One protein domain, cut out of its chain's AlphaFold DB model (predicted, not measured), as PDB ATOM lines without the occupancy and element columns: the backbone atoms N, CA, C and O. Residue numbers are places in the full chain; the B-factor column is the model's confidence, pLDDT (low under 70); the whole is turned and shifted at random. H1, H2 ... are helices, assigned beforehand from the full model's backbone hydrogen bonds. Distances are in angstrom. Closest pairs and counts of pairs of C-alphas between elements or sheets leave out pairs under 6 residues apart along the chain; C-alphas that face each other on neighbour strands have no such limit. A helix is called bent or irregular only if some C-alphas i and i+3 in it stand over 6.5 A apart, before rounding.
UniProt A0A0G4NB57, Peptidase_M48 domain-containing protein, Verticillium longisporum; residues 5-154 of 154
ATOM      1  N   VAL A   5     273.090 300.463 310.712       77.12
ATOM      2  CA  VAL A   5     272.677 301.487 309.738       77.12
ATOM      3  C   VAL A   5     273.526 302.749 309.909       77.12
ATOM      4  O   VAL A   5     273.981 303.322 308.922       77.12
ATOM      5  N   GLY A   6     273.802 303.136 311.159       80.06
ATOM      6  CA  GLY A   6     274.679 304.258 311.486       80.06
ATOM      7  C   GLY A   6     276.132 303.999 311.091       80.06
ATOM      8  O   GLY A   6     276.759 304.869 310.500       80.06
ATOM      9  N   GLU A   7     276.650 302.794 311.332       79.75
ATOM     10  CA  GLU A   7     278.001 302.389 310.916       79.75
ATOM     11  C   GLU A   7     278.157 302.340 309.397       79.75
ATOM     12  O   GLU A   7     279.149 302.833 308.869       79.75
ATOM     13  N   ARG A   8     277.162 301.814 308.671       80.19
ATOM     14  CA  ARG A   8     277.162 301.816 307.200       80.19
ATOM     15  C   ARG A   8     277.096 303.229 306.640       80.19
ATOM     16  O   ARG A   8     277.788 303.524 305.671       80.19
ATOM     17  N   MET A   9     276.286 304.097 307.246       82.12
ATOM     18  CA  MET A   9     276.173 305.494 306.829       82.12
ATOM     19  C   MET A   9     277.446 306.286 307.153       82.12
ATOM     20  O   MET A   9     277.937 307.033 306.317       82.12
ATOM     21  N   SER A  10     278.025 306.092 308.335       83.62
ATOM     22  CA  SER A  10     279.296 306.713 308.721       83.62
ATOM     23  C   SER A  10     280.452 306.224 307.839       83.62
ATOM     24  O   SER A  10     281.233 307.025 307.325       83.62
ATOM     25  N   GLY A  11     280.508 304.915 307.570       82.56
ATOM     26  CA  GLY A  11     281.484 304.311 306.666       82.56
ATOM     27  C   GLY A  11     281.364 304.847 305.239       82.56
ATOM     28  O   GLY A  11     282.372 305.215 304.637       82.56
ATOM     29  N   SER A  12     280.142 304.984 304.713       79.56
ATOM     30  CA  SER A  12     279.931 305.542 303.375       79.56
ATOM     31  C   SER A  12     280.282 307.030 303.298       79.56
ATOM     32  O   SER A  12     280.825 307.467 302.285       79.56
ATOM     33  N   ILE A  13     280.055 307.813 304.359       85.19
ATOM     34  CA  ILE A  13     280.506 309.212 304.434       85.19
ATOM     35  C   ILE A  13     282.034 309.288 304.332       85.19
ATOM     36  O   ILE A  13     282.551 310.057 303.521       85.19
ATOM     37  N   GLY A  14     282.760 308.466 305.097       84.44
ATOM     38  CA  GLY A  14     284.224 308.426 305.055       84.44
ATOM     39  C   GLY A  14     284.771 308.070 303.668       84.44
ATOM     40  O   GLY A  14     285.651 308.761 303.152       84.44
ATOM     41  N   VAL A  15     284.200 307.045 303.028       82.12
ATOM     42  CA  VAL A  15     284.580 306.623 301.668       82.12
ATOM     43  C   VAL A  15     284.293 307.719 300.636       82.12
ATOM     44  O   VAL A  15     285.130 307.973 299.772       82.12
ATOM     45  N   ASN A  16     283.161 308.423 300.742       83.50
ATOM     46  CA  ASN A  16     282.827 309.527 299.837       83.50
ATOM     47  C   ASN A  16     283.772 310.724 299.994       83.50
ATOM     48  O   ASN A  16     284.204 311.295 298.996       83.50
ATOM     49  N   ILE A  17     284.132 311.091 301.228       87.88
ATOM     50  CA  ILE A  17     285.116 312.156 301.481       87.88
ATOM     51  C   ILE A  17     286.456 311.800 300.830       87.88
ATOM     52  O   ILE A  17     287.054 312.632 300.143       87.88
ATOM     53  N   LEU A  18     286.914 310.558 301.008       84.56
ATOM     54  CA  LEU A  18     288.140 310.057 300.393       84.56
ATOM     55  C   LEU A  18     288.068 310.122 298.855       84.56
ATOM     56  O   LEU A  18     288.982 310.645 298.219       84.56
ATOM     57  N   LEU A  19     286.962 309.661 298.262       82.62
ATOM     58  CA  LEU A  19     286.724 309.706 296.815       82.62
ATOM     59  C   LEU A  19     286.758 311.129 296.263       82.62
ATOM     60  O   LEU A  19     287.467 311.383 295.291       82.62
ATOM     61  N   TYR A  20     286.050 312.070 296.889       84.25
ATOM     62  CA  TYR A  20     286.060 313.468 296.458       84.25
ATOM     63  C   TYR A  20     287.434 314.123 296.634       84.25
ATOM     64  O   TYR A  20     287.840 314.909 295.779       84.25
ATOM     65  N   SER A  21     288.179 313.758 297.681       85.62
ATOM     66  CA  SER A  21     289.560 314.223 297.880       85.62
ATOM     67  C   SER A  21     290.472 313.743 296.749       85.62
ATOM     68  O   SER A  21     291.228 314.533 296.181       85.62
ATOM     69  N   PHE A  22     290.359 312.468 296.359       83.94
ATOM     70  CA  PHE A  22     291.080 311.938 295.204       83.94
ATOM     71  C   PHE A  22     290.644 312.610 293.904       83.94
ATOM     72  O   PHE A  22     291.496 312.987 293.101       83.94
ATOM     73  N   TYR A  23     289.342 312.823 293.706       82.81
ATOM     74  CA  TYR A  23     288.813 313.497 292.522       82.81
ATOM     75  C   TYR A  23     289.344 314.931 292.398       82.81
ATOM     76  O   TYR A  23     289.728 315.355 291.311       82.81
ATOM     77  N   ALA A  24     289.447 315.663 293.508       86.56
ATOM     78  CA  ALA A  24     290.033 317.000 293.536       86.56
ATOM     79  C   ALA A  24     291.530 316.984 293.181       86.56
ATOM     80  O   ALA A  24     291.975 317.785 292.360       86.56
ATOM     81  N   LEU A  25     292.300 316.039 293.734       84.12
ATOM     82  CA  LEU A  25     293.731 315.893 293.438       84.12
ATOM     83  C   LEU A  25     293.991 315.464 291.983       84.12
ATOM     84  O   LEU A  25     295.016 315.805 291.398       84.12
ATOM     85  N   SER A  26     293.043 314.749 291.378       83.06
ATOM     86  CA  SER A  26     293.152 314.214 290.020       83.06
ATOM     87  C   SER A  26     293.322 315.278 288.937       83.06
ATOM     88  O   SER A  26     293.947 315.006 287.915       83.06
ATOM     89  N   TYR A  27     292.837 316.500 289.177       81.38
ATOM     90  CA  TYR A  27     293.013 317.631 288.267       81.38
ATOM     91  C   TYR A  27     294.465 318.123 288.192       81.38
ATOM     92  O   TYR A  27     294.836 318.769 287.215       81.38
ATOM     93  N   ALA A  28     295.300 317.810 289.190       84.31
ATOM     94  CA  ALA A  28     296.719 318.163 289.210       84.31
ATOM     95  C   ALA A  28     297.618 317.131 288.500       84.31
ATOM     96  O   ALA A  28     298.806 317.386 288.306       84.31
ATOM     97  N   ILE A  29     297.075 315.970 288.111       81.88
ATOM     98  CA  ILE A  29     297.824 314.870 287.490       81.88
ATOM     99  C   ILE A  29     297.230 314.587 286.101       81.88
ATOM    100  O   ILE A  29     296.075 314.162 286.013       81.88
ATOM    101  N   PRO A  30     297.984 314.757 284.998       79.94
ATOM    102  CA  PRO A  30     297.513 314.385 283.665       79.94
ATOM    103  C   PRO A  30     297.077 312.910 283.625       79.94
ATOM    104  O   PRO A  30     297.862 312.015 283.925       79.94
ATOM    105  N   GLY A  31     295.808 312.654 283.291       76.62
ATOM    106  CA  GLY A  31     295.219 311.306 283.289       76.62
ATOM    107  C   GLY A  31     294.699 310.804 284.647       76.62
ATOM    108  O   GLY A  31     294.127 309.716 284.703       76.62
ATOM    109  N   GLY A  32     294.815 311.588 285.725       79.25
ATOM    110  CA  GLY A  32     294.388 311.198 287.076       79.25
ATOM    111  C   GLY A  32     292.895 310.865 287.187       79.25
ATOM    112  O   GLY A  32     292.528 309.916 287.878       79.25
ATOM    113  N   ILE A  33     292.036 311.583 286.453       77.81
ATOM    114  CA  ILE A  33     290.589 311.300 286.386       77.81
ATOM    115  C   ILE A  33     290.318 309.890 285.856       77.81
ATOM    116  O   ILE A  33     289.496 309.171 286.423       77.81
ATOM    117  N   ILE A  34     291.019 309.481 284.792       79.19
ATOM    118  CA  ILE A  34     290.849 308.157 284.180       79.19
ATOM    119  C   ILE A  34     291.293 307.081 285.169       79.19
ATOM    120  O   ILE A  34     290.596 306.083 285.337       79.19
ATOM    121  N   LEU A  35     292.404 307.308 285.874       77.12
ATOM    122  CA  LEU A  35     292.930 306.382 286.874       77.12
ATOM    123  C   LEU A  35     291.937 306.155 288.028       77.12
ATOM    124  O   LEU A  35     291.668 305.018 288.406       77.12
ATOM    125  N   ILE A  36     291.340 307.226 288.557       77.75
ATOM    126  CA  ILE A  36     290.378 307.137 289.665       77.75
ATOM    127  C   ILE A  36     289.061 306.509 289.216       77.75
ATOM    128  O   ILE A  36     288.512 305.690 289.945       77.75
ATOM    129  N   HIS A  37     288.553 306.836 288.025       74.94
ATOM    130  CA  HIS A  37     287.326 306.207 287.523       74.94
ATOM    131  C   HIS A  37     287.508 304.713 287.221       74.94
ATOM    132  O   HIS A  37     286.589 303.934 287.449       74.94
ATOM    133  N   SER A  38     288.677 304.310 286.716       71.38
ATOM    134  CA  SER A  38     288.936 302.916 286.327       71.38
ATOM    135  C   SER A  38     289.332 302.010 287.496       71.38
ATOM    136  O   SER A  38     288.989 300.833 287.476       71.38
ATOM    137  N   LEU A  39     290.013 302.535 288.523       71.12
ATOM    138  CA  LEU A  39     290.489 301.736 289.662       71.12
ATOM    139  C   LEU A  39     289.813 302.076 290.997       71.12
ATOM    140  O   LEU A  39     289.793 301.242 291.897       71.12
ATOM    141  N   GLY A  40     289.264 303.280 291.153       70.06
ATOM    142  CA  GLY A  40     288.813 303.795 292.447       70.06
ATOM    143  C   GLY A  40     287.560 303.110 292.986       70.06
ATOM    144  O   GLY A  40     287.537 302.745 294.154       70.06
ATOM    145  N   GLY A  41     286.537 302.891 292.153       70.31
ATOM    146  CA  GLY A  41     285.258 302.332 292.612       70.31
ATOM    147  C   GLY A  41     285.393 300.919 293.191       70.31
ATOM    148  O   GLY A  41     285.108 300.696 294.365       70.31
ATOM    149  N   GLY A  42     285.907 299.978 292.394       74.38
ATOM    150  CA  GLY A  42     286.031 298.577 292.812       74.38
ATOM    151  C   GLY A  42     287.035 298.351 293.949       74.38
ATOM    152  O   GLY A  42     286.788 297.529 294.828       74.38
ATOM    153  N   LEU A  43     288.146 299.099 293.975       77.75
ATOM    154  CA  LEU A  43     289.154 298.967 295.032       77.75
ATOM    155  C   LEU A  43     288.631 299.458 296.385       77.75
ATOM    156  O   LEU A  43     288.898 298.840 297.414       77.75
ATOM    157  N   LEU A  44     287.884 300.562 296.398       76.19
ATOM    158  CA  LEU A  44     287.340 301.117 297.634       76.19
ATOM    159  C   LEU A  44     286.214 300.252 298.199       76.19
ATOM    160  O   LEU A  44     286.187 300.029 299.410       76.19
ATOM    161  N   ASP A  45     285.355 299.691 297.346       73.44
ATOM    162  CA  ASP A  45     284.358 298.711 297.786       73.44
ATOM    163  C   ASP A  45     285.013 297.461 298.374       73.44
ATOM    164  O   ASP A  45     284.591 296.948 299.414       73.44
ATOM    165  N   MET A  46     286.105 297.011 297.762       78.69
ATOM    166  CA  MET A  46     286.877 295.890 298.273       78.69
ATOM    167  C   MET A  46     287.547 296.173 299.615       78.69
ATOM    168  O   MET A  46     287.610 295.291 300.469       78.69
ATOM    169  N   MET A  47     288.026 297.398 299.812       80.06
ATOM    170  CA  MET A  47     288.785 297.779 300.998       80.06
ATOM    171  C   MET A  47     287.901 298.159 302.187       80.06
ATOM    172  O   MET A  47     288.285 297.912 303.327       80.06
ATOM    173  N   PHE A  48     286.733 298.752 301.943       79.12
ATOM    174  CA  PHE A  48     285.888 299.296 303.007       79.12
ATOM    175  C   PHE A  48     284.533 298.598 303.113       79.12
ATOM    176  O   PHE A  48     284.132 298.212 304.212       79.12
ATOM    177  N   SER A  49     283.836 298.393 301.994       78.25
ATOM    178  CA  SER A  49     282.481 297.829 301.996       78.25
ATOM    179  C   SER A  49     282.490 296.338 302.366       78.25
ATOM    180  O   SER A  49     281.709 295.906 303.218       78.25
ATOM    181  N   MET A  50     283.403 295.549 301.785       81.00
ATOM    182  CA  MET A  50     283.465 294.101 302.032       81.00
ATOM    183  C   MET A  50     283.848 293.725 303.477       81.00
ATOM    184  O   MET A  50     283.134 292.911 304.068       81.00
ATOM    185  N   PRO A  51     284.894 294.301 304.109       79.88
ATOM    186  CA  PRO A  51     285.229 293.968 305.496       79.88
ATOM    187  C   PRO A  51     284.118 294.335 306.483       79.88
ATOM    188  O   PRO A  51     283.827 293.556 307.388       79.88
ATOM    189  N   MET A  52     283.449 295.476 306.277       79.12
ATOM    190  CA  MET A  52     282.306 295.886 307.101       79.12
ATOM    191  C   MET A  52     281.150 294.885 307.009       79.12
ATOM    192  O   MET A  52     280.604 294.496 308.038       79.12
ATOM    193  N   SER A  53     280.817 294.419 305.801       81.81
ATOM    194  CA  SER A  53     279.803 293.372 305.599       81.81
ATOM    195  C   SER A  53     280.147 292.096 306.374       81.81
ATOM    196  O   SER A  53     279.315 291.560 307.100       81.81
ATOM    197  N   ARG A  54     281.405 291.639 306.308       84.50
ATOM    198  CA  ARG A  54     281.846 290.425 307.021       84.50
ATOM    199  C   ARG A  54     281.785 290.565 308.541       84.50
ATOM    200  O   ARG A  54     281.447 289.600 309.219       84.50
ATOM    201  N   MET A  55     282.084 291.750 309.076       84.31
ATOM    202  CA  MET A  55     281.934 292.023 310.509       84.31
ATOM    203  C   MET A  55     280.470 291.910 310.949       84.31
ATOM    204  O   MET A  55     280.197 291.288 311.972       84.31
ATOM    205  N   GLN A  56     279.536 292.436 310.151       84.88
ATOM    206  CA  GLN A  56     278.096 292.346 310.426       84.88
ATOM    207  C   GLN A  56     277.594 290.900 310.390       84.88
ATOM    208  O   GLN A  56     276.844 290.486 311.269       84.88
ATOM    209  N   GLU A  57     278.053 290.110 309.421       86.69
ATOM    210  CA  GLU A  57     277.756 288.676 309.332       86.69
ATOM    211  C   GLU A  57     278.293 287.902 310.544       86.69
ATOM    212  O   GLU A  57     277.572 287.113 311.150       86.69
ATOM    213  N   SER A  58     279.541 288.168 310.949       89.75
ATOM    214  CA  SER A  58     280.140 287.543 312.133       89.75
ATOM    215  C   SER A  58     279.393 287.912 313.418       89.75
ATOM    216  O   SER A  58     279.262 287.074 314.309       89.75
ATOM    217  N   GLU A  59     278.925 289.154 313.549       90.62
ATOM    218  CA  GLU A  59     278.100 289.571 314.685       90.62
ATOM    219  C   GLU A  59     276.734 288.877 314.662       90.62
ATOM    220  O   GLU A  59     276.284 288.371 315.692       90.62
ATOM    221  N   ALA A  60     276.103 288.787 313.489       90.50
ATOM    222  CA  ALA A  60     274.837 288.088 313.317       90.50
ATOM    223  C   ALA A  60     274.945 286.602 313.697       90.50
ATOM    224  O   ALA A  60     274.065 286.091 314.390       90.50
ATOM    225  N   ASP A  61     276.033 285.925 313.325       93.69
ATOM    226  CA  ASP A  61     276.278 284.528 313.699       93.69
ATOM    227  C   ASP A  61     276.448 284.346 315.200       93.69
ATOM    228  O   ASP A  61     275.877 283.427 315.790       93.69
ATOM    229  N   TYR A  62     277.220 285.231 315.827       95.38
ATOM    230  CA  TYR A  62     277.432 285.205 317.266       95.38
ATOM    231  C   TYR A  62     276.114 285.411 318.019       95.38
ATOM    232  O   TYR A  62     275.762 284.614 318.889       95.38
ATOM    233  N   ILE A  63     275.347 286.444 317.656       95.44
ATOM    234  CA  ILE A  63     274.043 286.724 318.267       95.44
ATOM    235  C   ILE A  63     273.076 285.567 318.006       95.44
ATOM    236  O   ILE A  63     272.409 285.114 318.933       95.44
ATOM    237  N   GLY A  64     273.031 285.045 316.779       94.81
ATOM    238  CA  GLY A  64     272.210 283.893 316.413       94.81
ATOM    239  C   GLY A  64     272.531 282.655 317.251       94.81
ATOM    240  O   GLY A  64     271.618 282.003 317.751       94.81
ATOM    241  N   LEU A  65     273.815 282.377 317.490       96.62
ATOM    242  CA  LEU A  65     274.272 281.288 318.354       96.62
ATOM    243  C   LEU A  65     273.823 281.485 319.814       96.62
ATOM    244  O   LEU A  65     273.360 280.537 320.450       96.62
ATOM    245  N   MET A  66     273.902 282.713 320.337       96.44
ATOM    246  CA  MET A  66     273.431 283.037 321.692       96.44
ATOM    247  C   MET A  66     271.905 282.967 321.829       96.44
ATOM    248  O   MET A  66     271.406 282.602 322.895       96.44
ATOM    249  N   LEU A  67     271.167 283.340 320.780       94.81
ATOM    250  CA  LEU A  67     269.708 283.237 320.728       94.81
ATOM    251  C   LEU A  67     269.262 281.781 320.621       94.81
ATOM    252  O   LEU A  67     268.303 281.393 321.272       94.81
ATOM    253  N   MET A  68     269.976 280.963 319.846       94.00
ATOM    254  CA  MET A  68     269.740 279.524 319.763       94.00
ATOM    255  C   MET A  68     269.886 278.867 321.144       94.00
ATOM    256  O   MET A  68     269.001 278.122 321.562       94.00
ATOM    257  N   ALA A  69     270.948 279.217 321.875       93.75
ATOM    258  CA  ALA A  69     271.166 278.768 323.248       93.75
ATOM    259  C   ALA A  69     270.018 279.178 324.193       93.75
ATOM    260  O   ALA A  69     269.513 278.356 324.950       93.75
ATOM    261  N   GLU A  70     269.575 280.435 324.117       91.06
ATOM    262  CA  GLU A  70     268.486 280.973 324.947       91.06
ATOM    263  C   GLU A  70     267.109 280.400 324.582       91.06
ATOM    264  O   GLU A  70     266.254 280.215 325.442       91.06
ATOM    265  N   ALA A  71     266.913 280.044 323.314       89.88
ATOM    266  CA  ALA A  71     265.723 279.365 322.815       89.88
ATOM    267  C   ALA A  71     265.743 277.842 323.059       89.88
ATOM    268  O   ALA A  71     264.889 277.127 322.534       89.88
ATOM    269  N   CYS A  72     266.695 277.339 323.852       89.19
ATOM    270  CA  CYS A  72     266.804 275.933 324.244       89.19
ATOM    271  C   CYS A  72     267.094 274.961 323.093       89.19
ATOM    272  O   CYS A  72     266.790 273.767 323.185       89.19
ATOM    273  N   TYR A  73     267.736 275.450 322.035       89.06
ATOM    274  CA  TYR A  73     268.346 274.617 321.007       89.06
ATOM    275  C   TYR A  73     269.813 274.362 321.350       89.06
ATOM    276  O   TYR A  73     270.518 275.260 321.804       89.06
ATOM    277  N   ASP A  74     270.276 273.135 321.111       91.62
ATOM    278  CA  ASP A  74     271.654 272.739 321.396       91.62
ATOM    279  C   ASP A  74     272.648 273.520 320.513       91.62
ATOM    280  O   ASP A  74     272.658 273.327 319.292       91.62
ATOM    281  N   PRO A  75     273.532 274.354 321.101       95.06
ATOM    282  CA  PRO A  75     274.465 275.160 320.327       95.06
ATOM    283  C   PRO A  75     275.432 274.368 319.446       95.06
ATOM    284  O   PRO A  75     275.952 274.894 318.461       95.06
ATOM    285  N   ARG A  76     275.659 273.090 319.769       94.81
ATOM    286  CA  ARG A  76     276.549 272.193 319.017       94.81
ATOM    287  C   ARG A  76     276.019 271.900 317.615       94.81
ATOM    288  O   ARG A  76     276.812 271.690 316.697       94.81
ATOM    289  N   GLU A  77     274.702 271.961 317.419       95.00
ATOM    290  CA  GLU A  77     274.059 271.682 316.130       95.00
ATOM    291  C   GLU A  77     274.349 272.754 315.067       95.00
ATOM    292  O   GLU A  77     274.277 272.468 313.867       95.00
ATOM    293  N   ALA A  78     274.759 273.964 315.471       94.56
ATOM    294  CA  ALA A  78     275.167 275.007 314.529       94.56
ATOM    295  C   ALA A  78     276.357 274.572 313.662       94.56
ATOM    296  O   ALA A  78     276.376 274.852 312.464       94.56
ATOM    297  N   VAL A  79     277.322 273.837 314.228       94.62
ATOM    298  CA  VAL A  79     278.475 273.329 313.468       94.62
ATOM    299  C   VAL A  79     278.005 272.374 312.369       94.62
ATOM    300  O   VAL A  79     278.388 272.525 311.209       94.62
ATOM    301  N   GLY A  80     277.117 271.435 312.710       93.19
ATOM    302  CA  GLY A  80     276.561 270.485 311.748       93.19
ATOM    303  C   GLY A  80     275.730 271.161 310.655       93.19
ATOM    304  O   GLY A  80     275.772 270.744 309.498       93.19
ATOM    305  N   PHE A  81     274.995 272.226 310.990       91.50
ATOM    306  CA  PHE A  81     274.280 273.039 310.005       91.50
ATOM    307  C   PHE A  81     275.234 273.663 308.978       91.50
ATOM    308  O   PHE A  81     275.047 273.460 307.776       91.50
ATOM    309  N   TRP A  82     276.289 274.343 309.427       91.25
ATOM    310  CA  TRP A  82     277.234 275.005 308.522       91.25
ATOM    311  C   TRP A  82     278.081 274.028 307.704       91.25
ATOM    312  O   TRP A  82     278.359 274.304 306.541       91.25
ATOM    313  N   GLN A  83     278.391 272.843 308.235       91.12
ATOM    314  CA  GLN A  83     279.018 271.766 307.457       91.12
ATOM    315  C   GLN A  83     278.134 271.297 306.289       91.12
ATOM    316  O   GLN A  83     278.627 271.019 305.195       91.12
ATOM    317  N   ARG A  84     276.809 271.225 306.485       90.81
ATOM    318  CA  ARG A  84     275.872 270.884 305.399       90.81
ATOM    319  C   ARG A  84     275.780 272.000 304.359       90.81
ATOM    320  O   ARG A  84     275.719 271.694 303.171       90.81
ATOM    321  N   MET A  85     275.809 273.260 304.794       86.31
ATOM    322  CA  MET A  85     275.859 274.421 303.897       86.31
ATOM    323  C   MET A  85     277.143 274.433 303.062       86.31
ATOM    324  O   MET A  85     277.082 274.619 301.850       86.31
ATOM    325  N   GLU A  86     278.290 274.139 303.678       85.88
ATOM    326  CA  GLU A  86     279.570 273.995 302.980       85.88
ATOM    327  C   GLU A  86     279.515 272.902 301.910       85.88
ATOM    328  O   GLU A  86     279.868 273.131 300.752       85.88
ATOM    329  N   ALA A  87     279.009 271.721 302.269       86.31
ATOM    330  CA  ALA A  87     278.855 270.623 301.326       86.31
ATOM    331  C   ALA A  87     277.906 270.975 300.165       86.31
ATOM    332  O   ALA A  87     278.140 270.541 299.036       86.31
ATOM    333  N   ALA A  88     276.847 271.747 300.423       84.25
ATOM    334  CA  ALA A  88     275.925 272.214 299.392       84.25
ATOM    335  C   ALA A  88     276.591 273.222 298.440       84.25
ATOM    336  O   ALA A  88     276.508 273.037 297.227       84.25
ATOM    337  N   ALA A  89     277.313 274.210 298.973       81.31
ATOM    338  CA  ALA A  89     278.032 275.210 298.181       81.31
ATOM    339  C   ALA A  89     279.075 274.561 297.255       81.31
ATOM    340  O   ALA A  89     279.117 274.841 296.055       81.31
ATOM    341  N   ARG A  90     279.846 273.594 297.775       80.81
ATOM    342  CA  ARG A  90     280.825 272.832 296.980       80.81
ATOM    343  C   ARG A  90     280.183 272.054 295.830       80.81
ATOM    344  O   ARG A  90     280.762 271.971 294.753       80.81
ATOM    345  N   ARG A  91     278.982 271.495 296.026       82.75
ATOM    346  CA  ARG A  91     278.246 270.782 294.961       82.75
ATOM    347  C   ARG A  91     277.752 271.711 293.855       82.75
ATOM    348  O   ARG A  91     277.595 271.254 292.729       82.75
ATOM    349  N   GLN A  92     277.484 272.974 294.178       79.12
ATOM    350  CA  GLN A  92     276.990 273.973 293.229       79.12
ATOM    351  C   GLN A  92     278.125 274.709 292.497       79.12
ATOM    352  O   GLN A  92     277.865 275.406 291.523       79.12
ATOM    353  N   GLY A  93     279.383 274.519 292.915       70.06
ATOM    354  CA  GLY A  93     280.536 275.204 292.324       70.06
ATOM    355  C   GLY A  93     280.606 276.697 292.669       70.06
ATOM    356  O   GLY A  93     281.321 277.438 292.003       70.06
ATOM    357  N   GLU A  94     279.881 277.142 293.699       66.31
ATOM    358  CA  GLU A  94     279.755 278.551 294.108       66.31
ATOM    359  C   GLU A  94     280.835 278.993 295.115       66.31
ATOM    360  O   GLU A  94     280.589 279.807 296.004       66.31
ATOM    361  N   GLU A  95     282.055 278.464 295.016       64.88
ATOM    362  CA  GLU A  95     283.151 278.880 295.900       64.88
ATOM    363  C   GLU A  95     283.816 280.156 295.351       64.88
ATOM    364  O   GLU A  95     284.865 280.133 294.706       64.88
ATOM    365  N   VAL A  96     283.165 281.303 295.576       64.06
ATOM    366  CA  VAL A  96     283.775 282.619 295.338       64.06
ATOM    367  C   VAL A  96     284.919 282.802 296.343       64.06
ATOM    368  O   VAL A  96     284.696 282.598 297.541       64.06
ATOM    369  N   PRO A  97     286.136 283.203 295.913       67.69
ATOM    370  CA  PRO A  97     287.236 283.474 296.831       67.69
ATOM    371  C   PRO A  97     286.793 284.416 297.949       67.69
ATOM    372  O   PRO A  97     286.224 285.471 297.674       67.69
ATOM    373  N   GLU A  98     287.082 284.063 299.205       66.94
ATOM    374  CA  GLU A  98     286.571 284.796 300.370       66.94
ATOM    375  C   GLU A  98     286.907 286.285 300.300       66.94
ATOM    376  O   GLU A  98     286.068 287.108 300.632       66.94
ATOM    377  N   LEU A  99     288.084 286.641 299.770       65.62
ATOM    378  CA  LEU A  99     288.514 288.021 299.552       65.62
ATOM    379  C   LEU A  99     287.541 288.839 298.677       65.62
ATOM    380  O   LEU A  99     287.404 290.034 298.925       65.62
ATOM    381  N   MET A 100     286.864 288.214 297.714       62.62
ATOM    382  CA  MET A 100     285.915 288.840 296.782       62.62
ATOM    383  C   MET A 100     284.443 288.627 297.170       62.62
ATOM    384  O   MET A 100     283.558 289.163 296.509       62.62
ATOM    385  N   SER A 101     284.170 287.860 298.227       70.12
ATOM    386  CA  SER A 101     282.813 287.609 298.714       70.12
ATOM    387  C   SER A 101     282.381 288.649 299.757       70.12
ATOM    388  O   SER A 101     283.171 289.081 300.611       70.12
ATOM    389  N   THR A 102     281.097 289.022 299.721       65.38
ATOM    390  CA  THR A 102     280.433 289.839 300.754       65.38
ATOM    391  C   THR A 102     280.087 289.034 302.007       65.38
ATOM    392  O   THR A 102     279.845 289.628 303.059       65.38
ATOM    393  N   HIS A 103     280.118 287.700 301.912       69.94
ATOM    394  CA  HIS A 103     279.888 286.766 303.013       69.94
ATOM    395  C   HIS A 103     281.156 285.935 303.281       69.94
ATOM    396  O   HIS A 103     281.792 285.482 302.322       69.94
ATOM    397  N   PRO A 104     281.543 285.723 304.553       71.06
ATOM    398  CA  PRO A 104     282.675 284.867 304.890       71.06
ATOM    399  C   PRO A 104     282.436 283.428 304.428       71.06
ATOM    400  O   PRO A 104     281.291 282.983 304.297       71.06
ATOM    401  N   SER A 105     283.524 282.698 304.185       82.12
ATOM    402  CA  SER A 105     283.439 281.299 303.767       82.12
ATOM    403  C   SER A 105     282.744 280.451 304.839       82.12
ATOM    404  O   SER A 105     282.830 280.733 306.040       82.12
ATOM    405  N   ASN A 106     282.063 279.381 304.416       81.50
ATOM    406  CA  ASN A 106     281.415 278.460 305.357       81.50
ATOM    407  C   ASN A 106     282.426 277.887 306.366       81.50
ATOM    408  O   ASN A 106     282.106 277.756 307.545       81.50
ATOM    409  N   GLN A 107     283.662 277.630 305.929       84.88
ATOM    410  CA  GLN A 107     284.744 277.164 306.792       84.88
ATOM    411  C   GLN A 107     285.108 278.192 307.875       84.88
ATOM    412  O   GLN A 107     285.150 277.842 309.054       84.88
ATOM    413  N   HIS A 108     285.281 279.471 307.518       88.69
ATOM    414  CA  HIS A 108     285.578 280.515 308.502       88.69
ATOM    415  C   HIS A 108     284.429 280.707 309.506       88.69
ATOM    416  O   HIS A 108     284.658 280.877 310.706       88.69
ATOM    417  N   ARG A 109     283.176 280.615 309.036       90.38
ATOM    418  CA  ARG A 109     281.982 280.631 309.900       90.38
ATOM    419  C   ARG A 109     282.001 279.472 310.903       90.38
ATOM    420  O   ARG A 109     281.760 279.692 312.089       90.38
ATOM    421  N   ILE A 110     282.350 278.257 310.469       92.25
ATOM    422  CA  ILE A 110     282.483 277.084 311.353       92.25
ATOM    423  C   ILE A 110     283.551 277.318 312.428       92.25
ATOM    424  O   ILE A 110     283.285 277.073 313.605       92.25
ATOM    425  N   GLU A 111     284.730 277.817 312.055       93.81
ATOM    426  CA  GLU A 111     285.826 278.107 312.992       93.81
ATOM    427  C   GLU A 111     285.405 279.127 314.061       93.81
ATOM    428  O   GLU A 111     285.633 278.928 315.259       93.81
ATOM    429  N   LYS A 112     284.729 280.203 313.645       94.62
ATOM    430  CA  LYS A 112     284.188 281.216 314.558       94.62
ATOM    431  C   LYS A 112     283.162 280.628 315.518       94.62
ATOM    432  O   LYS A 112     283.291 280.817 316.727       94.62
ATOM    433  N   ILE A 113     282.201 279.857 315.012       95.00
ATOM    434  CA  ILE A 113     281.181 279.198 315.838       95.00
ATOM    435  C   ILE A 113     281.826 278.265 316.859       95.00
ATOM    436  O   ILE A 113     281.463 278.311 318.031       95.00
ATOM    437  N   GLN A 114     282.815 277.468 316.452       95.94
ATOM    438  CA  GLN A 114     283.559 276.607 317.374       95.94
ATOM    439  C   GLN A 114     284.252 277.418 318.475       95.94
ATOM    440  O   GLN A 114     284.226 277.009 319.635       95.94
ATOM    441  N   SER A 115     284.806 278.590 318.146       97.19
ATOM    442  CA  SER A 115     285.427 279.480 319.136       97.19
ATOM    443  C   SER A 115     284.428 280.075 320.138       97.19
ATOM    444  O   SER A 115     284.772 280.293 321.298       97.19
ATOM    445  N   TRP A 116     283.179 280.303 319.722       97.75
ATOM    446  CA  TRP A 116     282.113 280.852 320.570       97.75
ATOM    447  C   TRP A 116     281.302 279.783 321.302       97.75
ATOM    448  O   TRP A 116     280.541 280.102 322.218       97.75
ATOM    449  N   LEU A 117     281.462 278.516 320.918       96.75
ATOM    450  CA  LEU A 117     280.696 277.397 321.447       96.75
ATOM    451  C   LEU A 117     280.772 277.269 322.977       96.75
ATOM    452  O   LEU A 117     279.718 277.049 323.573       96.75
ATOM    453  N   PRO A 118     281.930 277.453 323.650       97.12
ATOM    454  CA  PRO A 118     281.980 277.412 325.112       97.12
ATOM    455  C   PRO A 118     281.038 278.431 325.768       97.12
ATOM    456  O   PRO A 118     280.292 278.082 326.678       97.12
ATOM    457  N   HIS A 119     281.006 279.659 325.248       96.62
ATOM    458  CA  HIS A 119     280.135 280.717 325.758       96.62
ATOM    459  C   HIS A 119     278.656 280.441 325.446       96.62
ATOM    460  O   HIS A 119     277.781 280.641 326.285       96.62
ATOM    461  N   ALA A 120     278.364 279.905 324.259       96.25
ATOM    462  CA  ALA A 120     277.006 279.511 323.893       96.25
ATOM    463  C   ALA A 120     276.468 278.392 324.794       96.25
ATOM    464  O   ALA A 120     275.301 278.408 325.178       96.25
ATOM    465  N   LEU A 121     277.318 277.426 325.149       94.75
ATOM    466  CA  LEU A 121     276.966 276.333 326.053       94.75
ATOM    467  C   LEU A 121     276.712 276.829 327.478       94.75
ATOM    468  O   LEU A 121     275.771 276.365 328.116       94.75
ATOM    469  N   GLU A 122     277.497 277.791 327.959       94.12
ATOM    470  CA  GLU A 122     277.237 278.462 329.236       94.12
ATOM    471  C   GLU A 122     275.878 279.183 329.219       94.12
ATOM    472  O   GLU A 122     275.059 278.998 330.122       94.12
ATOM    473  N   LYS A 123     275.578 279.933 328.148       93.56
ATOM    474  CA  LYS A 123     274.268 280.577 327.954       93.56
ATOM    475  C   LYS A 123     273.129 279.551 327.925       93.56
ATOM    476  O   LYS A 123     272.098 279.760 328.553       93.56
ATOM    477  N   PHE A 124     273.322 278.424 327.244       91.69
ATOM    478  CA  PHE A 124     272.335 277.344 327.164       91.69
ATOM    479  C   PHE A 124     272.054 276.725 328.542       91.69
ATOM    480  O   PHE A 124     270.901 276.494 328.892       91.69
ATOM    481  N   GLN A 125     273.094 276.499 329.351       89.12
ATOM    482  CA  GLN A 125     272.965 275.937 330.702       89.12
ATOM    483  C   GLN A 125     272.312 276.902 331.699       89.12
ATOM    484  O   GLN A 125     271.623 276.458 332.616       89.12
ATOM    485  N   THR A 126     272.552 278.204 331.545       89.38
ATOM    486  CA  THR A 126     272.020 279.248 332.438       89.38
ATOM    487  C   THR A 126     270.619 279.723 332.053       89.38
ATOM    488  O   THR A 126     269.952 280.363 332.865       89.38
ATOM    489  N   SER A 127     270.154 279.405 330.844       86.25
ATOM    490  CA  SER A 127     268.802 279.733 330.381       86.25
ATOM    491  C   SER A 127     267.747 278.853 331.064       86.25
ATOM    492  O   SER A 127     268.027 277.713 331.442       86.25
ATOM    493  N   ASP A 128     266.511 279.353 331.197       81.75
ATOM    494  CA  ASP A 128     265.375 278.630 331.805       81.75
ATOM    495  C   ASP A 128     264.799 277.551 330.868       81.75
ATOM    496  O   ASP A 128     263.610 277.466 330.561       81.75
ATOM    497  N   CYS A 129     265.686 276.700 330.370       77.56
ATOM    498  CA  CYS A 129     265.354 275.600 329.488       77.56
ATOM    499  C   CYS A 129     264.822 274.385 330.245       77.56
ATOM    500  O   CYS A 129     264.522 273.371 329.622       77.56
ATOM    501  N   GLN A 130     264.676 274.443 331.573       66.88
ATOM    502  CA  GLN A 130     264.247 273.301 332.386       66.88
ATOM    503  C   GLN A 130     262.827 272.828 332.030       66.88
ATOM    504  O   GLN A 130     262.575 271.624 331.989       66.88
ATOM    505  N   GLY A 131     261.917 273.750 331.698       68.88
ATOM    506  CA  GLY A 131     260.544 273.404 331.311       68.88
ATOM    507  C   GLY A 131     260.437 272.733 329.935       68.88
ATOM    508  O   GLY A 131     259.705 271.757 329.765       68.88
ATOM    509  N   THR A 132     261.186 273.225 328.946       71.31
ATOM    510  CA  THR A 132     261.144 272.732 327.559       71.31
ATOM    511  C   THR A 132     262.054 271.527 327.337       71.31
ATOM    512  O   THR A 132     261.673 270.613 326.606       71.31
ATOM    513  N   SER A 133     263.213 271.468 327.999       71.19
ATOM    514  CA  SER A 133     264.147 270.334 327.905       71.19
ATOM    515  C   SER A 133     263.547 269.042 328.456       71.19
ATOM    516  O   SER A 133     263.648 268.008 327.802       71.19
ATOM    517  N   ALA A 134     262.826 269.095 329.582       73.00
ATOM    518  CA  ALA A 134     262.159 267.923 330.148       73.00
ATOM    519  C   ALA A 134     261.127 267.316 329.181       73.00
ATOM    520  O   ALA A 134     261.077 266.093 329.006       73.00
ATOM    521  N   PHE A 135     260.338 268.166 328.511       79.31
ATOM    522  CA  PHE A 135     259.407 267.740 327.466       79.31
ATOM    523  C   PHE A 135     260.142 267.201 326.232       79.31
ATOM    524  O   PHE A 135     259.825 266.107 325.763       79.31
ATOM    525  N   ALA A 136     261.146 267.925 325.730       76.81
ATOM    526  CA  ALA A 136     261.916 267.527 324.553       76.81
ATOM    527  C   ALA A 136     262.626 266.178 324.756       76.81
ATOM    528  O   ALA A 136     262.608 265.329 323.867       76.81
ATOM    529  N   ASP A 137     263.187 265.943 325.941       79.69
ATOM    530  CA  ASP A 137     263.834 264.683 326.294       79.69
ATOM    531  C   ASP A 137     262.823 263.546 326.463       79.69
ATOM    532  O   ASP A 137     263.088 262.411 326.061       79.69
ATOM    533  N   ALA A 138     261.648 263.821 327.042       80.44
ATOM    534  CA  ALA A 138     260.572 262.838 327.116       80.44
ATOM    535  C   ALA A 138     260.090 262.428 325.717       80.44
ATOM    536  O   ALA A 138     259.912 261.238 325.455       80.44
ATOM    537  N   PHE A 139     259.952 263.394 324.810       83.88
ATOM    538  CA  PHE A 139     259.587 263.160 323.418       83.88
ATOM    539  C   PHE A 139     260.659 262.361 322.661       83.88
ATOM    540  O   PHE A 139     260.333 261.361 322.023       83.88
ATOM    541  N   ARG A 140     261.945 262.727 322.789       83.19
ATOM    542  CA  ARG A 140     263.069 261.982 322.187       83.19
ATOM    543  C   ARG A 140     263.096 260.524 322.654       83.19
ATOM    544  O   ARG A 140     263.108 259.620 321.824       83.19
ATOM    545  N   ARG A 141     262.974 260.285 323.967       86.19
ATOM    546  CA  ARG A 141     262.879 258.925 324.531       86.19
ATOM    547  C   ARG A 141     261.681 258.142 323.992       86.19
ATOM    548  O   ARG A 141     261.773 256.928 323.820       86.19
ATOM    549  N   ALA A 142     260.546 258.801 323.756       85.12
ATOM    550  CA  ALA A 142     259.371 258.153 323.181       85.12
ATOM    551  C   ALA A 142     259.603 257.737 321.717       85.12
ATOM    552  O   ALA A 142     259.249 256.618 321.347       85.12
ATOM    553  N   LEU A 143     260.251 258.584 320.909       87.94
ATOM    554  CA  LEU A 143     260.632 258.257 319.529       87.94
ATOM    555  C   LEU A 143     261.629 257.090 319.457       87.94
ATOM    556  O   LEU A 143     261.458 256.175 318.651       87.94
ATOM    557  N   GLU A 144     262.641 257.084 320.323       87.19
ATOM    558  CA  GLU A 144     263.636 256.004 320.407       87.19
ATOM    559  C   GLU A 144     263.000 254.667 320.819       87.19
ATOM    560  O   GLU A 144     263.279 253.623 320.236       87.19
ATOM    561  N   ARG A 145     262.068 254.683 321.779       79.94
ATOM    562  CA  ARG A 145     261.330 253.470 322.173       79.94
ATOM    563  C   ARG A 145     260.385 252.974 321.081       79.94
ATOM    564  O   ARG A 145     260.255 251.767 320.896       79.94
ATOM    565  N   GLY A 146     259.736 253.884 320.353       70.12
ATOM    566  CA  GLY A 146     258.869 253.531 319.225       70.12
ATOM    567  C   GLY A 146     259.640 252.881 318.074       70.12
ATOM    568  O   GLY A 146     259.199 251.878 317.517       70.12
ATOM    569  N   THR A 147     260.834 253.393 317.771       61.53
ATOM    570  CA  THR A 147     261.726 252.826 316.744       61.53
ATOM    571  C   THR A 147     262.336 251.483 317.161       61.53
ATOM    572  O   THR A 147     262.484 250.592 316.322       61.53
ATOM    573  N   GLN A 148     262.604 251.282 318.456       59.41
ATOM    574  CA  GLN A 148     263.076 250.004 319.001       59.41
ATOM    575  C   GLN A 148     261.995 248.908 318.989       59.41
ATOM    576  O   GLN A 148     262.301 247.741 318.764       59.41
ATOM    577  N   PHE A 149     260.718 249.264 319.168       57.44
ATOM    578  CA  PHE A 149     259.614 248.314 319.002       57.44
ATOM    579  C   PHE A 149     259.488 247.850 317.545       57.44
ATOM    580  O   PHE A 149     259.300 246.669 317.288       57.44
ATOM    581  N   GLN A 150     259.657 248.742 316.572       57.69
ATOM    582  CA  GLN A 150     259.466 248.405 315.159       57.69
ATOM    583  C   GLN A 150     260.578 247.513 314.571       57.69
ATOM    584  O   GLN A 150     260.346 246.823 313.584       57.69
ATOM    585  N   THR A 151     261.762 247.480 315.191       55.44
ATOM    586  CA  THR A 151     262.895 246.625 314.787       55.44
ATOM    587  C   THR A 151     262.872 245.223 315.403       55.44
ATOM    588  O   THR A 151     263.560 244.344 314.901       55.44
ATOM    589  N   ILE A 152     262.090 244.992 316.464       57.88
ATOM    590  CA  ILE A 152     261.972 243.676 317.127       57.88
ATOM    591  C   ILE A 152     260.858 242.811 316.502       57.88
ATOM    592  O   ILE A 152     260.878 241.591 316.639       57.88
ATOM    593  N   TYR A 153     259.901 243.418 315.792       55.16
ATOM    594  CA  TYR A 153     258.776 242.725 315.141       55.16
ATOM    595  C   TYR A 153     258.914 242.606 313.610       55.16
ATOM    596  O   TYR A 153     257.901 242.460 312.921       55.16
ATOM    597  N   MET A 154     260.138 242.666 313.074       49.69
ATOM    598  CA  MET A 154     260.439 242.413 311.658       49.69
ATOM    599  C   MET A 154     261.429 241.263 311.500       49.69
ATOM    600  O   MET A 154     262.362 241.180 312.328       49.69
TER     601      MET A 154
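What this domain is: This is residues 5 to 154 of the 154 residues of the protein "Peptidase_M48 domain-containing protein" of Verticillium longisporum (UniProt A0A0G4NB57). A long kinked helix, H2, joins two helical hairpins: H1 folds back beside its first part, and near its other end the hairpin of H3 and H4a, the first arm of the bent helix H4, packs on it through H4a. The second arm, H4b, packs on the last residues of H2, and beyond it H5 leads away as an arm, of which residues 137 to 152 stick out free together with the last two residues, 153 and 154. The printed part has 150 residues, with five named helices in the order H1, H2, H3, H4, H5 and no named strand, and its class is all helix. The whole is extended, with a radius of gyration of the C-alphas of 24.3 A and spans of 86 by 36 by 20 A; without the free residues the body still spans 74 by 36 by 19 A.

Where its parts are: H1, residues 5 to 26, begins at C-alpha 5 at (272.677, 301.487, 309.738) and is 31.1 A long from first to last C-alpha. H2, residues 32 to 70, is the longest helix by residues, 54.9 A from C-alpha 32 to C-alpha 70 at (268.486, 280.973, 324.947). It is irregular, with C-alphas 38 and 41 7.3 A apart, and has a kink of 48 degrees near residue 39. H3, residues 77 to 92, is 23.2 A long. H4, residues 106 to 126, was assigned as one helix by its hydrogen bonds but is bent, with C-alphas 115 and 118 7.2 A apart. Its arms are H4a, residues 106 to 115, 14.4 A long, and H4b, residues 118 to 126, 12.5 A long. H5, residues 130 to 152, is 33.4 A long and ends at C-alpha 152 at (261.972, 243.676, 317.127).

How they stand to each other: H1 and H2 form a helical hairpin and touch, the closest C-alphas being those of Ser 26 and Gly 32, 4.4 A apart. Their lines stand at a shallow tilt of 13 degrees, opposite ways. H2 and H3 are close but not clearly touching, with the closest C-alphas, those of Leu 65 and Ala 78, 7.4 A apart. H3 and H4a form a second helical hairpin and touch, with the C-alphas of Glu 86 and Asn 106 closest at 5.4 A, at a shallow tilt of 13 degrees, opposite ways. H2 touches H4a with residues 58 to 65 alone, closest at the C-alphas of Tyr 62 and Ile 113, 7.2 A apart, at a steep tilt of 46 degrees, the same way. The arms H4a and H4b stand at a steep tilt of 59 degrees. H2 touches H4b with residues 65 to 70 alone, closest at the C-alphas of Ala 69 and Phe 124, 4.3 A apart; they run the same way at a tilt of 37 degrees, only just steep. Of these four touching pairs two are at a shallow tilt, a helix packing part aligned and part crossed. H1 and H3 are apart, and H5 touches no helix; H4b and H5 are apart though they follow each other. Every O i to N i+4 pair is within hydrogen-bond range in H1, H3, H4a and H4b, against 31 of 35 in H2 and 16 of 19 in H5.

The domain as a whole: The outline is only just a rod, and the two C-alphas farthest apart, those of Ala 28 and Tyr 153, are 88.3 A from each other. The centre of H4a is nearest to the mean of the C-alphas, at 8.7 A, and that of H5 farthest, at 32.9 A. The printed part has no cut and ends at residue 154, the chain's last. The links H1 to H2 and H4 to H5 are tight, H2 to H3 is short, and H3 to H4 is long, with 13 residues, 93 to 105, in no named element. The mean pLDDT of the printed part is 82.0; 19 residues are under 70, namely 94 to 100, 102 to 103, 130 to 131 and 147 to 154.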